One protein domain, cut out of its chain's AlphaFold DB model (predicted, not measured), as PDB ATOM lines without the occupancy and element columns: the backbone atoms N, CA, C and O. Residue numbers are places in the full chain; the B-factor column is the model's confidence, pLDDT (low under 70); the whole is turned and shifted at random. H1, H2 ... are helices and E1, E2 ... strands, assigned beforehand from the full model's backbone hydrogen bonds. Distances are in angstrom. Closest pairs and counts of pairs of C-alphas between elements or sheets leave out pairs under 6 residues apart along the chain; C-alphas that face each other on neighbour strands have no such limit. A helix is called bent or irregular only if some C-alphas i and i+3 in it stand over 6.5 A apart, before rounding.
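Overview. This is residues 1 to 111 of the 118 residues of the protein "DUF3783 domain-containing protein" of Euryarchaeota archaeon (UniProt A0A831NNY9). A small twisted sheet of four short strands forms the core, with H1 and H5 packed over one face and the long helix H6 crossing the other: three layers, helices on both faces of one sheet. The short helices H2, H3 and H4 cluster near the sheet, with H2 and H3 by the first residues of H6, while residues 106 to 111 of H6 stick out free of the body. The 111 printed residues hold six named helices and four named strands, in the order E1 H1 E2 H2 H3 H4 E3 H5 E4 H6; the sheet is mixed, in the order E2 E1 E3 E4, and the class is mixed, helices and strands. The whole is compact, with a radius of gyration of the C-alphas of 12.9 A and spans of 37 by 29 by 27 A.

Along the chain. Begin with the sheet: find C-alpha 2 at (117.376, 122.361, 79.592), where E1 begins, and go 10.1 A to residue 5. E2 is residues 24 to 26, 6.4 A; E3 is residues 55 to 58, 9.7 A; E4 is residues 81 to 84, 10.4 A. H1 is residues 9 to 19, 15.3 A long. Look for H5 from C-alpha 63 at (118.314, 133.514, 87.248) to residue 77, 21.9 A; it is irregular, but only just, with C-alphas 64 and 67 at 6.6 A. The short helices are H2, residues 28 to 31, H3, residues 35 to 40, and H4, residues 42 to 45. H6, residues 94 to 111, runs 26.0 A and ends at C-alpha 111, at (108.519, 121.440, 105.961).

Arrangement. Start at the inner strands E1 and E3, which are antiparallel; look at N 3 and O 57, 2.8 A apart and within hydrogen-bond range. On the other side of E1, the edge strand E2 is parallel to it, with N 4 and O 24 at 2.8 A. The edge strand E4 is parallel to E3, with N 58 and O 83 at 2.8 A. E1, H1, E2 and E3, H5, E4 are two strand-helix-strand units, each two parallel neighbour strands with a helix between, and both crossovers are right-handed. H1 has a height of 9.9 A over the sheet, and H5, on the same face, 9.6 A. H1 and H5 touch, closest at the C-alphas of Ile 15 and Val 73, 5.9 A, with a steep tilt of 41 degrees, opposite ways. On the opposite face, H6 has a height of 8.2 A, lies over E3 and E4, and runs across the strands at 70 degrees to E3 on the local plane. H3 and H4 only graze the sheet, and H2 is not on it. H6, with residues 94 to 95 alone, only just touches H2, with 3 pairs of C-alphas within 8 A, the closest those of Leu 31 and Ser 95, 4.9 A. H2 only just touches H4, also with 3 pairs, the closest C-alphas being those of Gly 30 and Tyr 45, 5.2 A. H5 and H6 are apart. Every O i to N i+4 pair is within hydrogen-bond range in H1, H3 and H6, and 9 of 11 are in H5; H2 and H4 are too short for such a pair.

Size, cuts and confidence. The C-alphas farthest apart are those of Asp 44 and Leu 111, 38.2 A. The printed part begins at the chain's first residue and has no cut. No link is long; those from H4 to E3 and from E4 to H6, 9 residues each, are short, and the others are tight. The mean pLDDT of the printed part is 96.5, and no printed residue is under 70.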
ATOM      1  N   MET A   1     120.873 125.608  78.724       95.81
ATOM      2  CA  MET A   1     120.445 124.263  78.275       95.81
ATOM      3  C   MET A   1     119.456 123.679  79.271       95.81
ATOM      4  O   MET A   1     119.632 123.883  80.471       95.81
ATOM      5  N   ILE A   2     118.433 122.976  78.782       98.19
ATOM      6  CA  ILE A   2     117.376 122.361  79.592       98.19
ATOM      7  C   ILE A   2     117.373 120.850  79.341       98.19
ATOM      8  O   ILE A   2     117.195 120.421  78.202       98.19
ATOM      9  N   LEU A   3     117.558 120.060  80.400       98.38
ATOM     10  CA  LEU A   3     117.395 118.608  80.366       98.38
ATOM     11  C   LEU A   3     116.113 118.198  81.095       98.38
ATOM     12  O   LEU A   3     115.804 118.715  82.174       98.38
ATOM     13  N   LEU A   4     115.410 117.233  80.517       98.56
ATOM     14  CA  LEU A   4     114.166 116.663  81.015       98.56
ATOM     15  C   LEU A   4     114.375 115.169  81.283       98.56
ATOM     16  O   LEU A   4     114.639 114.398  80.366       98.56
ATOM     17  N   ILE A   5     114.252 114.736  82.536       98.62
ATOM     18  CA  ILE A   5     114.407 113.322  82.913       98.62
ATOM     19  C   ILE A   5     113.106 112.807  83.519       98.62
ATOM     20  O   ILE A   5     112.531 113.461  84.390       98.62
ATOM     21  N   GLY A   6     112.633 111.653  83.043       98.25
ATOM     22  CA  GLY A   6     111.337 111.081  83.436       98.25
ATOM     23  C   GLY A   6     110.126 111.653  82.691       98.25
ATOM     24  O   GLY A   6     108.993 111.448  83.126       98.25
ATOM     25  N   PHE A   7     110.350 112.359  81.578       98.38
ATOM     26  CA  PHE A   7     109.299 112.922  80.722       98.38
ATOM     27  C   PHE A   7     109.059 112.027  79.511       98.38
ATOM     28  O   PHE A   7     110.012 111.521  78.921       98.38
ATOM     29  N   ARG A   8     107.790 111.836  79.152       97.00
ATOM     30  CA  ARG A   8     107.397 111.135  77.922       97.00
ATOM     31  C   ARG A   8     107.516 112.054  76.712       97.00
ATOM     32  O   ARG A   8     107.461 113.270  76.868       97.00
ATOM     33  N   ASP A   9     107.613 111.477  75.519       96.69
ATOM     34  CA  ASP A   9     107.806 112.235  74.276       96.69
ATOM     35  C   ASP A   9     106.712 113.297  74.060       96.69
ATOM     36  O   ASP A   9     107.025 114.447  73.768       96.69
ATOM     37  N   ASP A  10     105.445 112.969  74.335       97.44
ATOM     38  CA  ASP A  10     104.325 113.916  74.232       97.44
ATOM     39  C   ASP A  10     104.419 115.079  75.237       97.44
ATOM     40  O   ASP A  10     103.943 116.185  74.983       97.44
ATOM     41  N   GLU A  11     105.041 114.852  76.393       98.06
ATOM     42  CA  GLU A  11     105.281 115.892  77.394       98.06
ATOM     43  C   GLU A  11     106.456 116.785  76.989       98.06
ATOM     44  O   GLU A  11     106.384 117.998  77.177       98.06
ATOM     45  N   VAL A  12     107.514 116.194  76.427       98.12
ATOM     46  CA  VAL A  12     108.698 116.899  75.915       98.12
ATOM     47  C   VAL A  12     108.298 117.841  74.782       98.12
ATOM     48  O   VAL A  12     108.611 119.026  74.867       98.12
ATOM     49  N   GLU A  13     107.536 117.355  73.795       97.94
ATOM     50  CA  GLU A  13     107.029 118.164  72.675       97.94
ATOM     51  C   GLU A  13     106.235 119.379  73.177       97.94
ATOM     52  O   GLU A  13     106.489 120.519  72.789       97.94
ATOM     53  N   ARG A  14     105.317 119.169  74.127       98.25
ATOM     54  CA  ARG A  14     104.502 120.254  74.698       98.25
ATOM     55  C   ARG A  14     105.322 121.242  75.522       98.25
ATOM     56  O   ARG A  14     104.984 122.423  75.569       98.25
ATOM     57  N   ILE A  15     106.366 120.780  76.206       98.38
ATOM     58  CA  ILE A  15     107.281 121.661  76.938       98.38
ATOM     59  C   ILE A  15     108.089 122.509  75.956       98.38
ATOM     60  O   ILE A  15     108.210 123.712  76.175       98.38
ATOM     61  N   GLU A  16     108.591 121.918  74.873       97.81
ATOM     62  CA  GLU A  16     109.309 122.637  73.819       97.81
ATOM     63  C   GLU A  16     108.432 123.739  73.200       97.81
ATOM     64  O   GLU A  16     108.860 124.888  73.103       97.81
ATOM     65  N   GLU A  17     107.165 123.436  72.895       97.69
ATOM     66  CA  GLU A  17     106.187 124.419  72.405       97.69
ATOM     67  C   GLU A  17     105.929 125.560  73.402       97.69
ATOM     68  O   GLU A  17     105.862 126.729  73.013       97.69
ATOM     69  N   VAL A  18     105.775 125.239  74.691       97.62
ATOM     70  CA  VAL A  18     105.489 126.227  75.747       97.62
ATOM     71  C   VAL A  18     106.681 127.143  76.005       97.62
ATOM     72  O   VAL A  18     106.490 128.332  76.269       97.62
ATOM     73  N   LEU A  19     107.898 126.601  75.973       96.69
ATOM     74  CA  LEU A  19     109.111 127.370  76.237       96.69
ATOM     75  C   LEU A  19     109.611 128.113  74.992       96.69
ATOM     76  O   LEU A  19     110.256 129.152  75.128       96.69
ATOM     77  N   GLY A  20     109.304 127.610  73.793       96.31
ATOM     78  CA  GLY A  20     109.804 128.158  72.534       96.31
ATOM     79  C   GLY A  20     111.322 128.018  72.378       96.31
ATOM     80  O   GLY A  20     111.934 128.797  71.646       96.31
ATOM     81  N   GLU A  21     111.940 127.067  73.081       93.88
ATOM     82  CA  GLU A  21     113.373 126.773  73.021       93.88
ATOM     83  C   GLU A  21     113.629 125.267  73.100       93.88
ATOM     84  O   GLU A  21     112.830 124.525  73.667       93.88
ATOM     85  N   GLU A  22     114.764 124.837  72.550       95.00
ATOM     86  CA  GLU A  22     115.153 123.428  72.506       95.00
ATOM     87  C   GLU A  22     115.333 122.854  73.921       95.00
ATOM     88  O   GLU A  22     116.048 123.407  74.768       95.00
ATOM     89  N   VAL A  23     114.713 121.699  74.150       97.88
ATOM     90  CA  VAL A  23     114.843 120.903  75.372       97.88
ATOM     91  C   VAL A  23     115.332 119.505  75.022       97.88
ATOM     92  O   VAL A  23     115.067 118.993  73.937       97.88
ATOM     93  N   PHE A  24     116.037 118.858  75.945       98.31
ATOM     94  CA  PHE A  24     116.584 117.526  75.706       98.31
ATOM     95  C   PHE A  24     116.054 116.541  76.732       98.31
ATOM     96  O   PHE A  24     116.328 116.679  77.924       98.31
ATOM     97  N   SER A  25     115.321 115.523  76.285       98.19
ATOM     98  CA  SER A  25     115.028 114.392  77.159       98.19
ATOM     99  C   SER A  25     116.266 113.526  77.352       98.19
ATOM    100  O   SER A  25     117.086 113.386  76.443       98.19
ATOM    101  N   VAL A  26     116.408 112.953  78.544       98.44
ATOM    102  CA  VAL A  26     117.498 112.031  78.871       98.44
ATOM    103  C   VAL A  26     116.907 110.708  79.339       98.44
ATOM    104  O   VAL A  26     116.190 110.648  80.341       98.44
ATOM    105  N   GLY A  27     117.230 109.647  78.604       97.94
ATOM    106  CA  GLY A  27     116.851 108.277  78.899       97.94
ATOM    107  C   GLY A  27     117.861 107.539  79.775       97.94
ATOM    108  O   GLY A  27     118.868 108.091  80.224       97.94
ATOM    109  N   GLU A  28     117.603 106.248  80.002       97.25
ATOM    110  CA  GLU A  28     118.396 105.405  80.914       97.25
ATOM    111  C   GLU A  28     119.907 105.418  80.622       97.25
ATOM    112  O   GLU A  28     120.723 105.373  81.545       97.25
ATOM    113  N   GLY A  29     120.293 105.541  79.346       96.25
ATOM    114  CA  GLY A  29     121.694 105.584  78.917       96.25
ATOM    115  C   GLY A  29     122.505 106.743  79.510       96.25
ATOM    116  O   GLY A  29     123.723 106.614  79.651       96.25
ATOM    117  N   GLY A  30     121.847 107.844  79.896       97.44
ATOM    118  CA  GLY A  30     122.484 109.001  80.528       97.44
ATOM    119  C   GLY A  30     122.646 108.882  82.047       97.44
ATOM    120  O   GLY A  30     123.462 109.594  82.625       97.44
ATOM    121  N   LEU A  31     121.922 107.976  82.719       97.75
ATOM    122  CA  LEU A  31     121.870 107.935  84.191       97.75
ATOM    123  C   LEU A  31     123.228 107.627  84.835       97.75
ATOM    124  O   LEU A  31     123.588 108.226  85.844       97.75
ATOM    125  N   ASN A  32     123.999 106.723  84.230       97.19
ATOM    126  CA  ASN A  32     125.316 106.319  84.733       97.19
ATOM    127  C   ASN A  32     126.464 107.218  84.242       97.19
ATOM    128  O   ASN A  32     127.633 106.905  84.484       97.19
ATOM    129  N   ARG A  33     126.148 108.300  83.525       98.38
ATOM    130  CA  ARG A  33     127.123 109.238  82.968       98.38
ATOM    131  C   ARG A  33     127.310 110.434  83.869       98.38
ATOM    132  O   ARG A  33     126.442 110.764  84.677       98.38
ATOM    133  N   GLU A  34     128.465 111.066  83.727       98.25
ATOM    134  CA  GLU A  34     128.718 112.338  84.382       98.25
ATOM    135  C   GLU A  34     127.781 113.409  83.799       98.25
ATOM    136  O   GLU A  34     127.535 113.442  82.593       98.25
ATOM    137  N   VAL A  35     127.249 114.303  84.635       98.12
ATOM    138  CA  VAL A  35     126.337 115.369  84.185       98.12
ATOM    139  C   VAL A  35     126.984 116.229  83.091       98.12
ATOM    140  O   VAL A  35     126.316 116.590  82.124       98.12
ATOM    141  N   SER A  36     128.284 116.518  83.194       97.94
ATOM    142  CA  SER A  36     129.041 117.248  82.167       97.94
ATOM    143  C   SER A  36     129.078 116.526  80.807       97.94
ATOM    144  O   SER A  36     128.977 117.175  79.764       97.94
ATOM    145  N   GLU A  37     129.166 115.192  80.804       97.94
ATOM    146  CA  GLU A  37     129.153 114.348  79.602       97.94
ATOM    147  C   GLU A  37     127.778 114.404  78.930       97.94
ATOM    148  O   GLU A  37     127.688 114.629  77.722       97.94
ATOM    149  N   VAL A  38     126.705 114.291  79.720       98.00
ATOM    150  CA  VAL A  38     125.324 114.397  79.222       98.00
ATOM    151  C   VAL A  38     125.059 115.781  78.630       98.00
ATOM    152  O   VAL A  38     124.471 115.882  77.561       98.00
ATOM    153  N   LEU A  39     125.525 116.851  79.278       96.81
ATOM    154  CA  LEU A  39     125.372 118.220  78.772       96.81
ATOM    155  C   LEU A  39     126.187 118.489  77.499       96.81
ATOM    156  O   LEU A  39     125.793 119.328  76.693       96.81
ATOM    157  N   SER A  40     127.310 117.796  77.306       97.00
ATOM    158  CA  SER A  40     128.153 117.970  76.115       97.00
ATOM    159  C   SER A  40     127.547 117.312  74.870       97.00
ATOM    160  O   SER A  40     127.701 117.840  73.769       97.00
ATOM    161  N   SER A  41     126.828 116.199  75.051       95.06
ATOM    162  CA  SER A  41     126.202 115.430  73.966       95.06
ATOM    163  C   SER A  41     124.792 114.942  74.337       95.06
ATOM    164  O   SER A  41     124.536 113.738  74.356       95.06
ATOM    165  N   PRO A  42     123.829 115.838  74.617       94.00
ATOM    166  CA  PRO A  42     122.532 115.442  75.178       94.00
ATOM    167  C   PRO A  42     121.712 114.552  74.239       94.00
ATOM    168  O   PRO A  42     120.976 113.677  74.690       94.00
ATOM    169  N   ARG A  43     121.884 114.720  72.922       94.56
ATOM    170  CA  ARG A  43     121.193 113.932  71.891       94.56
ATOM    171  C   ARG A  43     121.583 112.451  71.898       94.56
ATOM    172  O   ARG A  43     120.754 111.622  71.536       94.56
ATOM    173  N   ASP A  44     122.792 112.116  72.349       97.12
ATOM    174  CA  ASP A  44     123.260 110.722  72.436       97.12
ATOM    175  C   ASP A  44     122.539 109.944  73.545       97.12
ATOM    176  O   ASP A  44     122.516 108.713  73.544       97.12
ATOM    177  N   TYR A  45     121.928 110.669  74.485       97.12
ATOM    178  CA  TYR A  45     121.221 110.120  75.634       97.12
ATOM    179  C   TYR A  45     119.710 110.312  75.547       97.12
ATOM    180  O   TYR A  45     119.025 110.106  76.546       97.12
ATOM    181  N   HIS A  46     119.185 110.693  74.382       96.25
ATOM    182  CA  HIS A  46     117.757 110.913  74.187       96.25
ATOM    183  C   HIS A  46     116.925 109.674  74.547       96.25
ATOM    184  O   HIS A  46     117.262 108.549  74.174       96.25
ATOM    185  N   GLY A  47     115.822 109.890  75.263       96.56
ATOM    186  CA  GLY A  47     114.850 108.848  75.575       96.56
ATOM    187  C   GLY A  47     114.154 109.055  76.915       96.56
ATOM    188  O   GLY A  47     114.189 110.133  77.505       96.56
ATOM    189  N   TYR A  48     113.536 107.977  77.397       97.56
ATOM    190  CA  TYR A  48     112.822 107.928  78.668       97.56
ATOM    191  C   TYR A  48     113.630 107.186  79.739       97.56
ATOM    192  O   TYR A  48     114.349 106.230  79.442       97.56
ATOM    193  N   ALA A  49     113.502 107.629  80.987       97.25
ATOM    194  CA  ALA A  49     114.080 106.982  82.156       97.25
ATOM    195  C   ALA A  49     113.042 106.957  83.281       97.25
ATOM    196  O   ALA A  49     112.591 108.017  83.722       97.25
ATOM    197  N   ASP A  50     112.684 105.770  83.774       96.25
ATOM    198  CA  ASP A  50     111.825 105.658  84.954       96.25
ATOM    199  C   ASP A  50     112.652 105.882  86.223       96.25
ATOM    200  O   ASP A  50     113.224 104.972  86.820       96.25
ATOM    201  N   VAL A  51     112.746 107.148  86.614       95.94
ATOM    202  CA  VAL A  51     113.481 107.587  87.800       95.94
ATOM    203  C   VAL A  51     112.542 107.934  88.952       95.94
ATOM    204  O   VAL A  51     112.961 108.621  89.878       95.94
ATOM    205  N   GLY A  52     111.281 107.488  88.940       94.69
ATOM    206  CA  GLY A  52     110.331 107.734  90.036       94.69
ATOM    207  C   GLY A  52     109.963 109.209  90.246       94.69
ATOM    208  O   GLY A  52     109.656 109.617  91.363       94.69
ATOM    209  N   GLY A  53     110.041 110.025  89.195       95.94
ATOM    210  CA  GLY A  53     109.735 111.453  89.232       95.94
ATOM    211  C   GLY A  53     110.136 112.161  87.940       95.94
ATOM    212  O   GLY A  53     110.708 111.545  87.043       95.94
ATOM    213  N   LYS A  54     109.840 113.460  87.861       98.44
ATOM    214  CA  LYS A  54     110.209 114.329  86.738       98.44
ATOM    215  C   LYS A  54     111.212 115.370  87.191       98.44
ATOM    216  O   LYS A  54     110.941 116.113  88.135       98.44
ATOM    217  N   PHE A  55     112.342 115.444  86.499       98.62
ATOM    218  CA  PHE A  55     113.447 116.331  86.847       98.62
ATOM    219  C   PHE A  55     113.727 117.311  85.722       98.62
ATOM    220  O   PHE A  55     113.961 116.914  84.580       98.62
ATOM    221  N   LEU A  56     113.724 118.590  86.072       98.56
ATOM    222  CA  LEU A  56     114.071 119.688  85.185       98.56
ATOM    223  C   LEU A  56     115.458 120.189  85.580       98.56
ATOM    224  O   LEU A  56     115.594 120.878  86.592       98.56
ATOM    225  N   ILE A  57     116.477 119.854  84.791       98.38
ATOM    226  CA  ILE A  57     117.849 120.313  85.030       98.38
ATOM    227  C   ILE A  57     118.156 121.479  84.094       98.38
ATOM    228  O   ILE A  57     118.077 121.364  82.875       98.38
ATOM    229  N   MET A  58     118.526 122.612  84.677       98.00
ATOM    230  CA  MET A  58     118.840 123.851  83.976       98.00
ATOM    231  C   MET A  58     120.337 124.141  84.097       98.00
ATOM    232  O   MET A  58     120.862 124.337  85.194       98.00
ATOM    233  N   HIS A  59     121.032 124.181  82.966       97.69
ATOM    234  CA  HIS A  59     122.455 124.503  82.894       97.69
ATOM    235  C   HIS A  59     122.658 125.869  82.237       97.69
ATOM    236  O   HIS A  59     122.129 126.110  81.149       97.69
ATOM    237  N   GLU A  60     123.398 126.754  82.913       95.81
ATOM    238  CA  GLU A  60     123.726 128.115  82.448       95.81
ATOM    239  C   GLU A  60     122.498 128.960  82.062       95.81
ATOM    240  O   GLU A  60     122.534 129.786  81.154       95.81
ATOM    241  N   ILE A  61     121.384 128.754  82.770       95.62
ATOM    242  CA  ILE A  61     120.171 129.557  82.616       95.62
ATOM    243  C   ILE A  61     120.267 130.802  83.515       95.62
ATOM    244  O   ILE A  61     120.523 130.653  84.714       95.62
ATOM    245  N   PRO A  62     120.035 132.022  82.986       93.81
ATOM    246  CA  PRO A  62     119.972 133.238  83.794       93.81
ATOM    247  C   PRO A  62     118.896 133.146  84.880       93.81
ATOM    248  O   PRO A  62     117.804 132.627  84.638       93.81
ATOM    249  N   GLY A  63     119.186 133.664  86.076       91.38
ATOM    250  CA  GLY A  63     118.314 133.514  87.248       91.38
ATOM    251  C   GLY A  63     116.896 134.053  87.035       91.38
ATOM    252  O   GLY A  63     115.930 133.453  87.503       91.38
ATOM    253  N   GLU A  64     116.755 135.134  86.270       93.50
ATOM    254  CA  GLU A  64     115.476 135.733  85.890       93.50
ATOM    255  C   GLU A  64     114.590 134.799  85.049       93.50
ATOM    256  O   GLU A  64     113.367 134.871  85.149       93.50
ATOM    257  N   ARG A  65     115.186 133.873  84.282       95.75
ATOM    258  CA  ARG A  65     114.457 132.921  83.425       95.75
ATOM    259  C   ARG A  65     114.041 131.649  84.153       95.75
ATOM    260  O   ARG A  65     113.081 130.996  83.748       95.75
ATOM    261  N   VAL A  66     114.735 131.286  85.235       96.38
ATOM    262  CA  VAL A  66     114.490 130.035  85.976       96.38
ATOM    263  C   VAL A  66     113.025 129.924  86.400       96.38
ATOM    264  O   VAL A  66     112.394 128.889  86.198       96.38
ATOM    265  N   GLY A  67     112.453 131.002  86.943       96.62
ATOM    266  CA  GLY A  67     111.057 131.011  87.386       96.62
ATOM    267  C   GLY A  67     110.056 130.790  86.246       96.62
ATOM    268  O   GLY A  67     109.079 130.061  86.422       96.62
ATOM    269  N   GLU A  68     110.311 131.385  85.081       96.94
ATOM    270  CA  GLU A  68     109.459 131.265  83.893       96.94
ATOM    271  C   GLU A  68     109.475 129.837  83.341       96.94
ATOM    272  O   GLU A  68     108.412 129.253  83.128       96.94
ATOM    273  N   ILE A  69     110.665 129.240  83.219       98.12
ATOM    274  CA  ILE A  69     110.841 127.865  82.734       98.12
ATOM    275  C   ILE A  69     110.157 126.874  83.678       98.12
ATOM    276  O   ILE A  69     109.357 126.046  83.241       98.12
ATOM    277  N   VAL A  70     110.400 126.986  84.988       97.94
ATOM    278  CA  VAL A  70     109.772 126.106  85.988       97.94
ATOM    279  C   VAL A  70     108.250 126.216  85.932       97.94
ATOM    280  O   VAL A  70     107.559 125.199  86.010       97.94
ATOM    281  N   LYS A  71     107.708 127.431  85.788       97.62
ATOM    282  CA  LYS A  71     106.262 127.646  85.667       97.62
ATOM    283  C   LYS A  71     105.703 127.025  84.386       97.62
ATOM    284  O   LYS A  71     104.653 126.389  84.456       97.62
ATOM    285  N   GLY A  72     106.391 127.187  83.255       97.88
ATOM    286  CA  GLY A  72     106.005 126.597  81.971       97.88
ATOM    287  C   GLY A  72     105.938 125.074  82.044       97.88
ATOM    288  O   GLY A  72     104.890 124.489  81.782       97.88
ATOM    289  N   VAL A  73     107.010 124.442  82.527       98.12
ATOM    290  CA  VAL A  73     107.085 122.980  82.680       98.12
ATOM    291  C   VAL A  73     106.013 122.467  83.645       98.12
ATOM    292  O   VAL A  73     105.279 121.537  83.312       98.12
ATOM    293  N   LYS A  74     105.833 123.107  84.810       97.31
ATOM    294  CA  LYS A  74     104.757 122.747  85.756       97.31
ATOM    295  C   LYS A  74     103.361 122.886  85.158       97.31
ATOM    296  O   LYS A  74     102.488 122.095  85.497       97.31
ATOM    297  N   GLY A  75     103.143 123.855  84.269       97.56
ATOM    298  CA  GLY A  75     101.875 124.011  83.556       97.56
ATOM    299  C   GLY A  75     101.519 122.806  82.679       97.56
ATOM    300  O   GLY A  75     100.336 122.543  82.478       97.56
ATOM    301  N   VAL A  76     102.521 122.060  82.204       97.25
ATOM    302  CA  VAL A  76     102.332 120.857  81.381       97.25
ATOM    303  C   VAL A  76     102.168 119.603  82.241       97.25
ATOM    304  O   VAL A  76     101.248 118.824  82.004       97.25
ATOM    305  N   VAL A  77     103.034 119.400  83.243       96.38
ATOM    306  CA  VAL A  77     103.133 118.111  83.965       96.38
ATOM    307  C   VAL A  77     102.668 118.131  85.425       96.38
ATOM    308  O   VAL A  77     102.626 117.083  86.068       96.38
ATOM    309  N   GLY A  78     102.327 119.298  85.972       94.81
ATOM    310  CA  GLY A  78     101.931 119.478  87.371       94.81
ATOM    311  C   GLY A  78     103.120 119.472  88.336       94.81
ATOM    312  O   GLY A  78     103.523 120.527  88.832       94.81
ATOM    313  N   GLU A  79     103.690 118.294  88.602       93.94
ATOM    314  CA  GLU A  79     104.836 118.130  89.505       93.94
ATOM    315  C   GLU A  79     106.150 117.935  88.742       93.94
ATOM    316  O   GLU A  79     106.247 117.146  87.804       93.94
ATOM    317  N   VAL A  80     107.180 118.659  89.178       97.31
ATOM    318  CA  VAL A  80     108.556 118.552  88.684       97.31
ATOM    319  C   VAL A  80     109.510 119.005  89.783       97.31
ATOM    320  O   VAL A  80     109.186 119.945  90.521       97.31
ATOM    321  N   ILE A  81     110.676 118.366  89.862       98.00
ATOM    322  CA  ILE A  81     111.796 118.748  90.721       98.00
ATOM    323  C   ILE A  81     112.771 119.580  89.873       98.00
ATOM    324  O   ILE A  81     113.469 119.022  89.021       98.00
ATOM    325  N   PRO A  82     112.784 120.916  90.019       97.38
ATOM    326  CA  PRO A  82     113.695 121.768  89.277       97.38
ATOM    327  C   PRO A  82     115.052 121.862  89.975       97.38
ATOM    328  O   PRO A  82     115.118 122.007  91.193       97.38
ATOM    329  N   ALA A  83     116.128 121.874  89.197       97.12
ATOM    330  CA  ALA A  83     117.473 122.109  89.700       97.12
ATOM    331  C   ALA A  83     118.319 122.879  88.689       97.12
ATOM    332  O   ALA A  83     118.184 122.715  87.478       97.12
ATOM    333  N   THR A  84     119.226 123.708  89.198       96.94
ATOM    334  CA  THR A  84     120.283 124.333  88.401       96.94
ATOM    335  C   THR A  84     121.601 123.629  88.665       96.94
ATOM    336  O   THR A  84     121.939 123.357  89.818       96.94
ATOM    337  N   THR A  85     122.381 123.367  87.625       96.06
ATOM    338  CA  THR A  85     123.703 122.752  87.795       96.06
ATOM    339  C   THR A  85     124.676 123.693  88.502       96.06
ATOM    340  O   THR A  85     124.676 124.898  88.248       96.06
ATOM    341  N   THR A  86     125.582 123.131  89.295       94.62
ATOM    342  CA  THR A  86     126.722 123.821  89.906       94.62
ATOM    343  C   THR A  86     128.034 123.194  89.425       94.62
ATOM    344  O   THR A  86     128.024 122.048  88.971       94.62
ATOM    345  N   PRO A  87     129.193 123.866  89.571       95.62
ATOM    346  CA  PRO A  87     130.488 123.265  89.233       95.62
ATOM    347  C   PRO A  87     130.735 121.906  89.904       95.62
ATOM    348  O   PRO A  87     131.407 121.046  89.338       95.62
ATOM    349  N   THR A  88     130.172 121.703  91.098       95.00
ATOM    350  CA  THR A  88     130.228 120.432  91.821       95.00
ATOM    351  C   THR A  88     129.327 119.384  91.176       95.00
ATOM    352  O   THR A  88     129.809 118.294  90.875       95.00
ATOM    353  N   SER A  89     128.055 119.709  90.911       95.06
ATOM    354  CA  SER A  89     127.097 118.747  90.344       95.06
ATOM    355  C   SER A  89     127.474 118.300  88.933       95.06
ATOM    356  O   SER A  89     127.087 117.216  88.518       95.06
ATOM    357  N   LEU A  90     128.238 119.111  88.191       97.25
ATOM    358  CA  LEU A  90     128.729 118.740  86.864       97.25
ATOM    359  C   LEU A  90     129.595 117.477  86.881       97.25
ATOM    360  O   LEU A  90     129.593 116.767  85.887       97.25
ATOM    361  N   ARG A  91     130.292 117.193  87.990       97.44
ATOM    362  CA  ARG A  91     131.168 116.016  88.143       97.44
ATOM    363  C   ARG A  91     130.458 114.784  88.697       97.44
ATOM    364  O   ARG A  91     131.095 113.769  88.967       97.44
ATOM    365  N   TRP A  92     129.167 114.899  88.985       98.38
ATOM    366  CA  TRP A  92     128.398 113.813  89.575       98.38
ATOM    367  C   TRP A  92     127.857 112.916  88.477       98.38
ATOM    368  O   TRP A  92     127.640 113.369  87.350       98.38
ATOM    369  N   ARG A  93     127.585 111.653  88.812       98.44
ATOM    370  CA  ARG A  93     126.719 110.841  87.961       98.44
ATOM    371  C   ARG A  93     125.322 111.436  87.978       98.44
ATOM    372  O   ARG A  93     124.868 111.911  89.021       98.44
ATOM    373  N   LEU A  94     124.636 111.387  86.840       98.44
ATOM    374  CA  LEU A  94     123.274 111.893  86.752       98.44
ATOM    375  C   LEU A  94     122.373 111.196  87.781       98.44
ATOM    376  O   LEU A  94     121.673 111.890  88.505       98.44
ATOM    377  N   SER A  95     122.460 109.870  87.931       98.19
ATOM    378  CA  SER A  95     121.722 109.113  88.955       98.19
ATOM    379  C   SER A  95     121.894 109.684  90.365       98.19
ATOM    380  O   SER A  95     120.904 109.903  91.058       98.19
ATOM    381  N   ASP A  96     123.134 109.980  90.756       98.31
ATOM    382  CA  ASP A  96     123.473 110.452  92.101       98.31
ATOM    383  C   ASP A  96     122.915 111.865  92.331       98.31
ATOM    384  O   ASP A  96     122.399 112.172  93.406       98.31
ATOM    385  N   LEU A  97     122.950 112.716  91.295       98.25
ATOM    386  CA  LEU A  97     122.297 114.024  91.324       98.25
ATOM    387  C   LEU A  97     120.779 113.879  91.503       98.25
ATOM    388  O   LEU A  97     120.205 114.558  92.349       98.25
ATOM    389  N   LEU A  98     120.121 112.999  90.743       98.31
ATOM    390  CA  LEU A  98     118.669 112.809  90.849       98.31
ATOM    391  C   LEU A  98     118.263 112.281  92.230       98.31
ATOM    392  O   LEU A  98     117.246 112.710  92.771       98.31
ATOM    393  N   GLU A  99     119.040 111.368  92.811       98.00
ATOM    394  CA  GLU A  99     118.800 110.870  94.167       98.00
ATOM    395  C   GLU A  99     118.906 111.973  95.217       98.00
ATOM    396  O   GLU A  99     118.056 112.051  96.102       98.00
ATOM    397  N   GLU A 100     119.911 112.839  95.117       97.44
ATOM    398  CA  GLU A 100     120.053 113.954  96.048       97.44
ATOM    399  C   GLU A 100     118.899 114.951  95.912       97.44
ATOM    400  O   GLU A 100     118.285 115.329  96.910       97.44
ATOM    401  N   LEU A 101     118.503 115.275  94.678       97.44
ATOM    402  CA  LEU A 101     117.365 116.156  94.413       97.44
ATOM    403  C   LEU A 101     116.042 115.601  94.956       97.44
ATOM    404  O   LEU A 101     115.207 116.369  95.430       97.44
ATOM    405  N   LYS A 102     115.838 114.275  94.934       96.62
ATOM    406  CA  LYS A 102     114.666 113.649  95.574       96.62
ATOM    407  C   LYS A 102     114.660 113.864  97.080       96.62
ATOM    408  O   LYS A 102     113.618 114.209  97.628       96.62
ATOM    409  N   LYS A 103     115.805 113.658  97.742       95.88
ATOM    410  CA  LYS A 103     115.923 113.848  99.196       95.88
ATOM    411  C   LYS A 103     115.664 115.301  99.574       95.88
ATOM    412  O   LYS A 103     114.946 115.562 100.537       95.88
ATOM    413  N   GLU A 104     116.224 116.237  98.811       94.12
ATOM    414  CA  GLU A 104     115.983 117.666  99.008       94.12
ATOM    415  C   GLU A 104     114.498 118.003  98.832       94.12
ATOM    416  O   GLU A 104     113.905 118.636  99.708       94.12
ATOM    417  N   ASP A 105     113.864 117.544  97.749       93.62
ATOM    418  CA  ASP A 105     112.443 117.799  97.491       93.62
ATOM    419  C   ASP A 105     111.541 117.198  98.585       93.62
ATOM    420  O   ASP A 105     110.653 117.886  99.091       93.62
ATOM    421  N   GLU A 106     111.799 115.962  99.026       92.44
ATOM    422  CA  GLU A 106     111.077 115.320 100.133       92.44
ATOM    423  C   GLU A 106     111.220 116.119 101.436       92.44
ATOM    424  O   GLU A 106     110.221 116.424 102.102       92.44
ATOM    425  N   TYR A 107     112.446 116.536 101.764       92.00
ATOM    426  CA  TYR A 107     112.718 117.385 102.917       92.00
ATOM    427  C   TYR A 107     111.925 118.697 102.836       92.00
ATOM    428  O   TYR A 107     111.188 119.032 103.769       92.00
ATOM    429  N   PHE A 108     111.971 119.414 101.709       88.69
ATOM    430  CA  PHE A 108     111.236 120.671 101.542       88.69
ATOM    431  C   PHE A 108     109.711 120.492 101.547       88.69
ATOM    432  O   PHE A 108     109.004 121.364 102.064       88.69
ATOM    433  N   ARG A 109     109.180 119.381 101.018       87.19
ATOM    434  CA  ARG A 109     107.744 119.056 101.104       87.19
ATOM    435  C   ARG A 109     107.314 118.807 102.549       87.19
ATOM    436  O   ARG A 109     106.261 119.311 102.950       87.19
ATOM    437  N   SER A 110     108.131 118.106 103.338       87.81
ATOM    438  CA  SER A 110     107.839 117.838 104.755       87.81
ATOM    439  C   SER A 110     107.746 119.121 105.593       87.81
ATOM    440  O   SER A 110     106.881 119.236 106.456       87.81
ATOM    441  N   LEU A 111     108.553 120.142 105.276       85.12
ATOM    442  CA  LEU A 111     108.519 121.440 105.961       85.12
ATOM    443  C   LEU A 111     107.274 122.276 105.626       85.12
ATOM    444  O   LEU A 111     106.856 123.114 106.423       85.12
TER     445      LEU A 111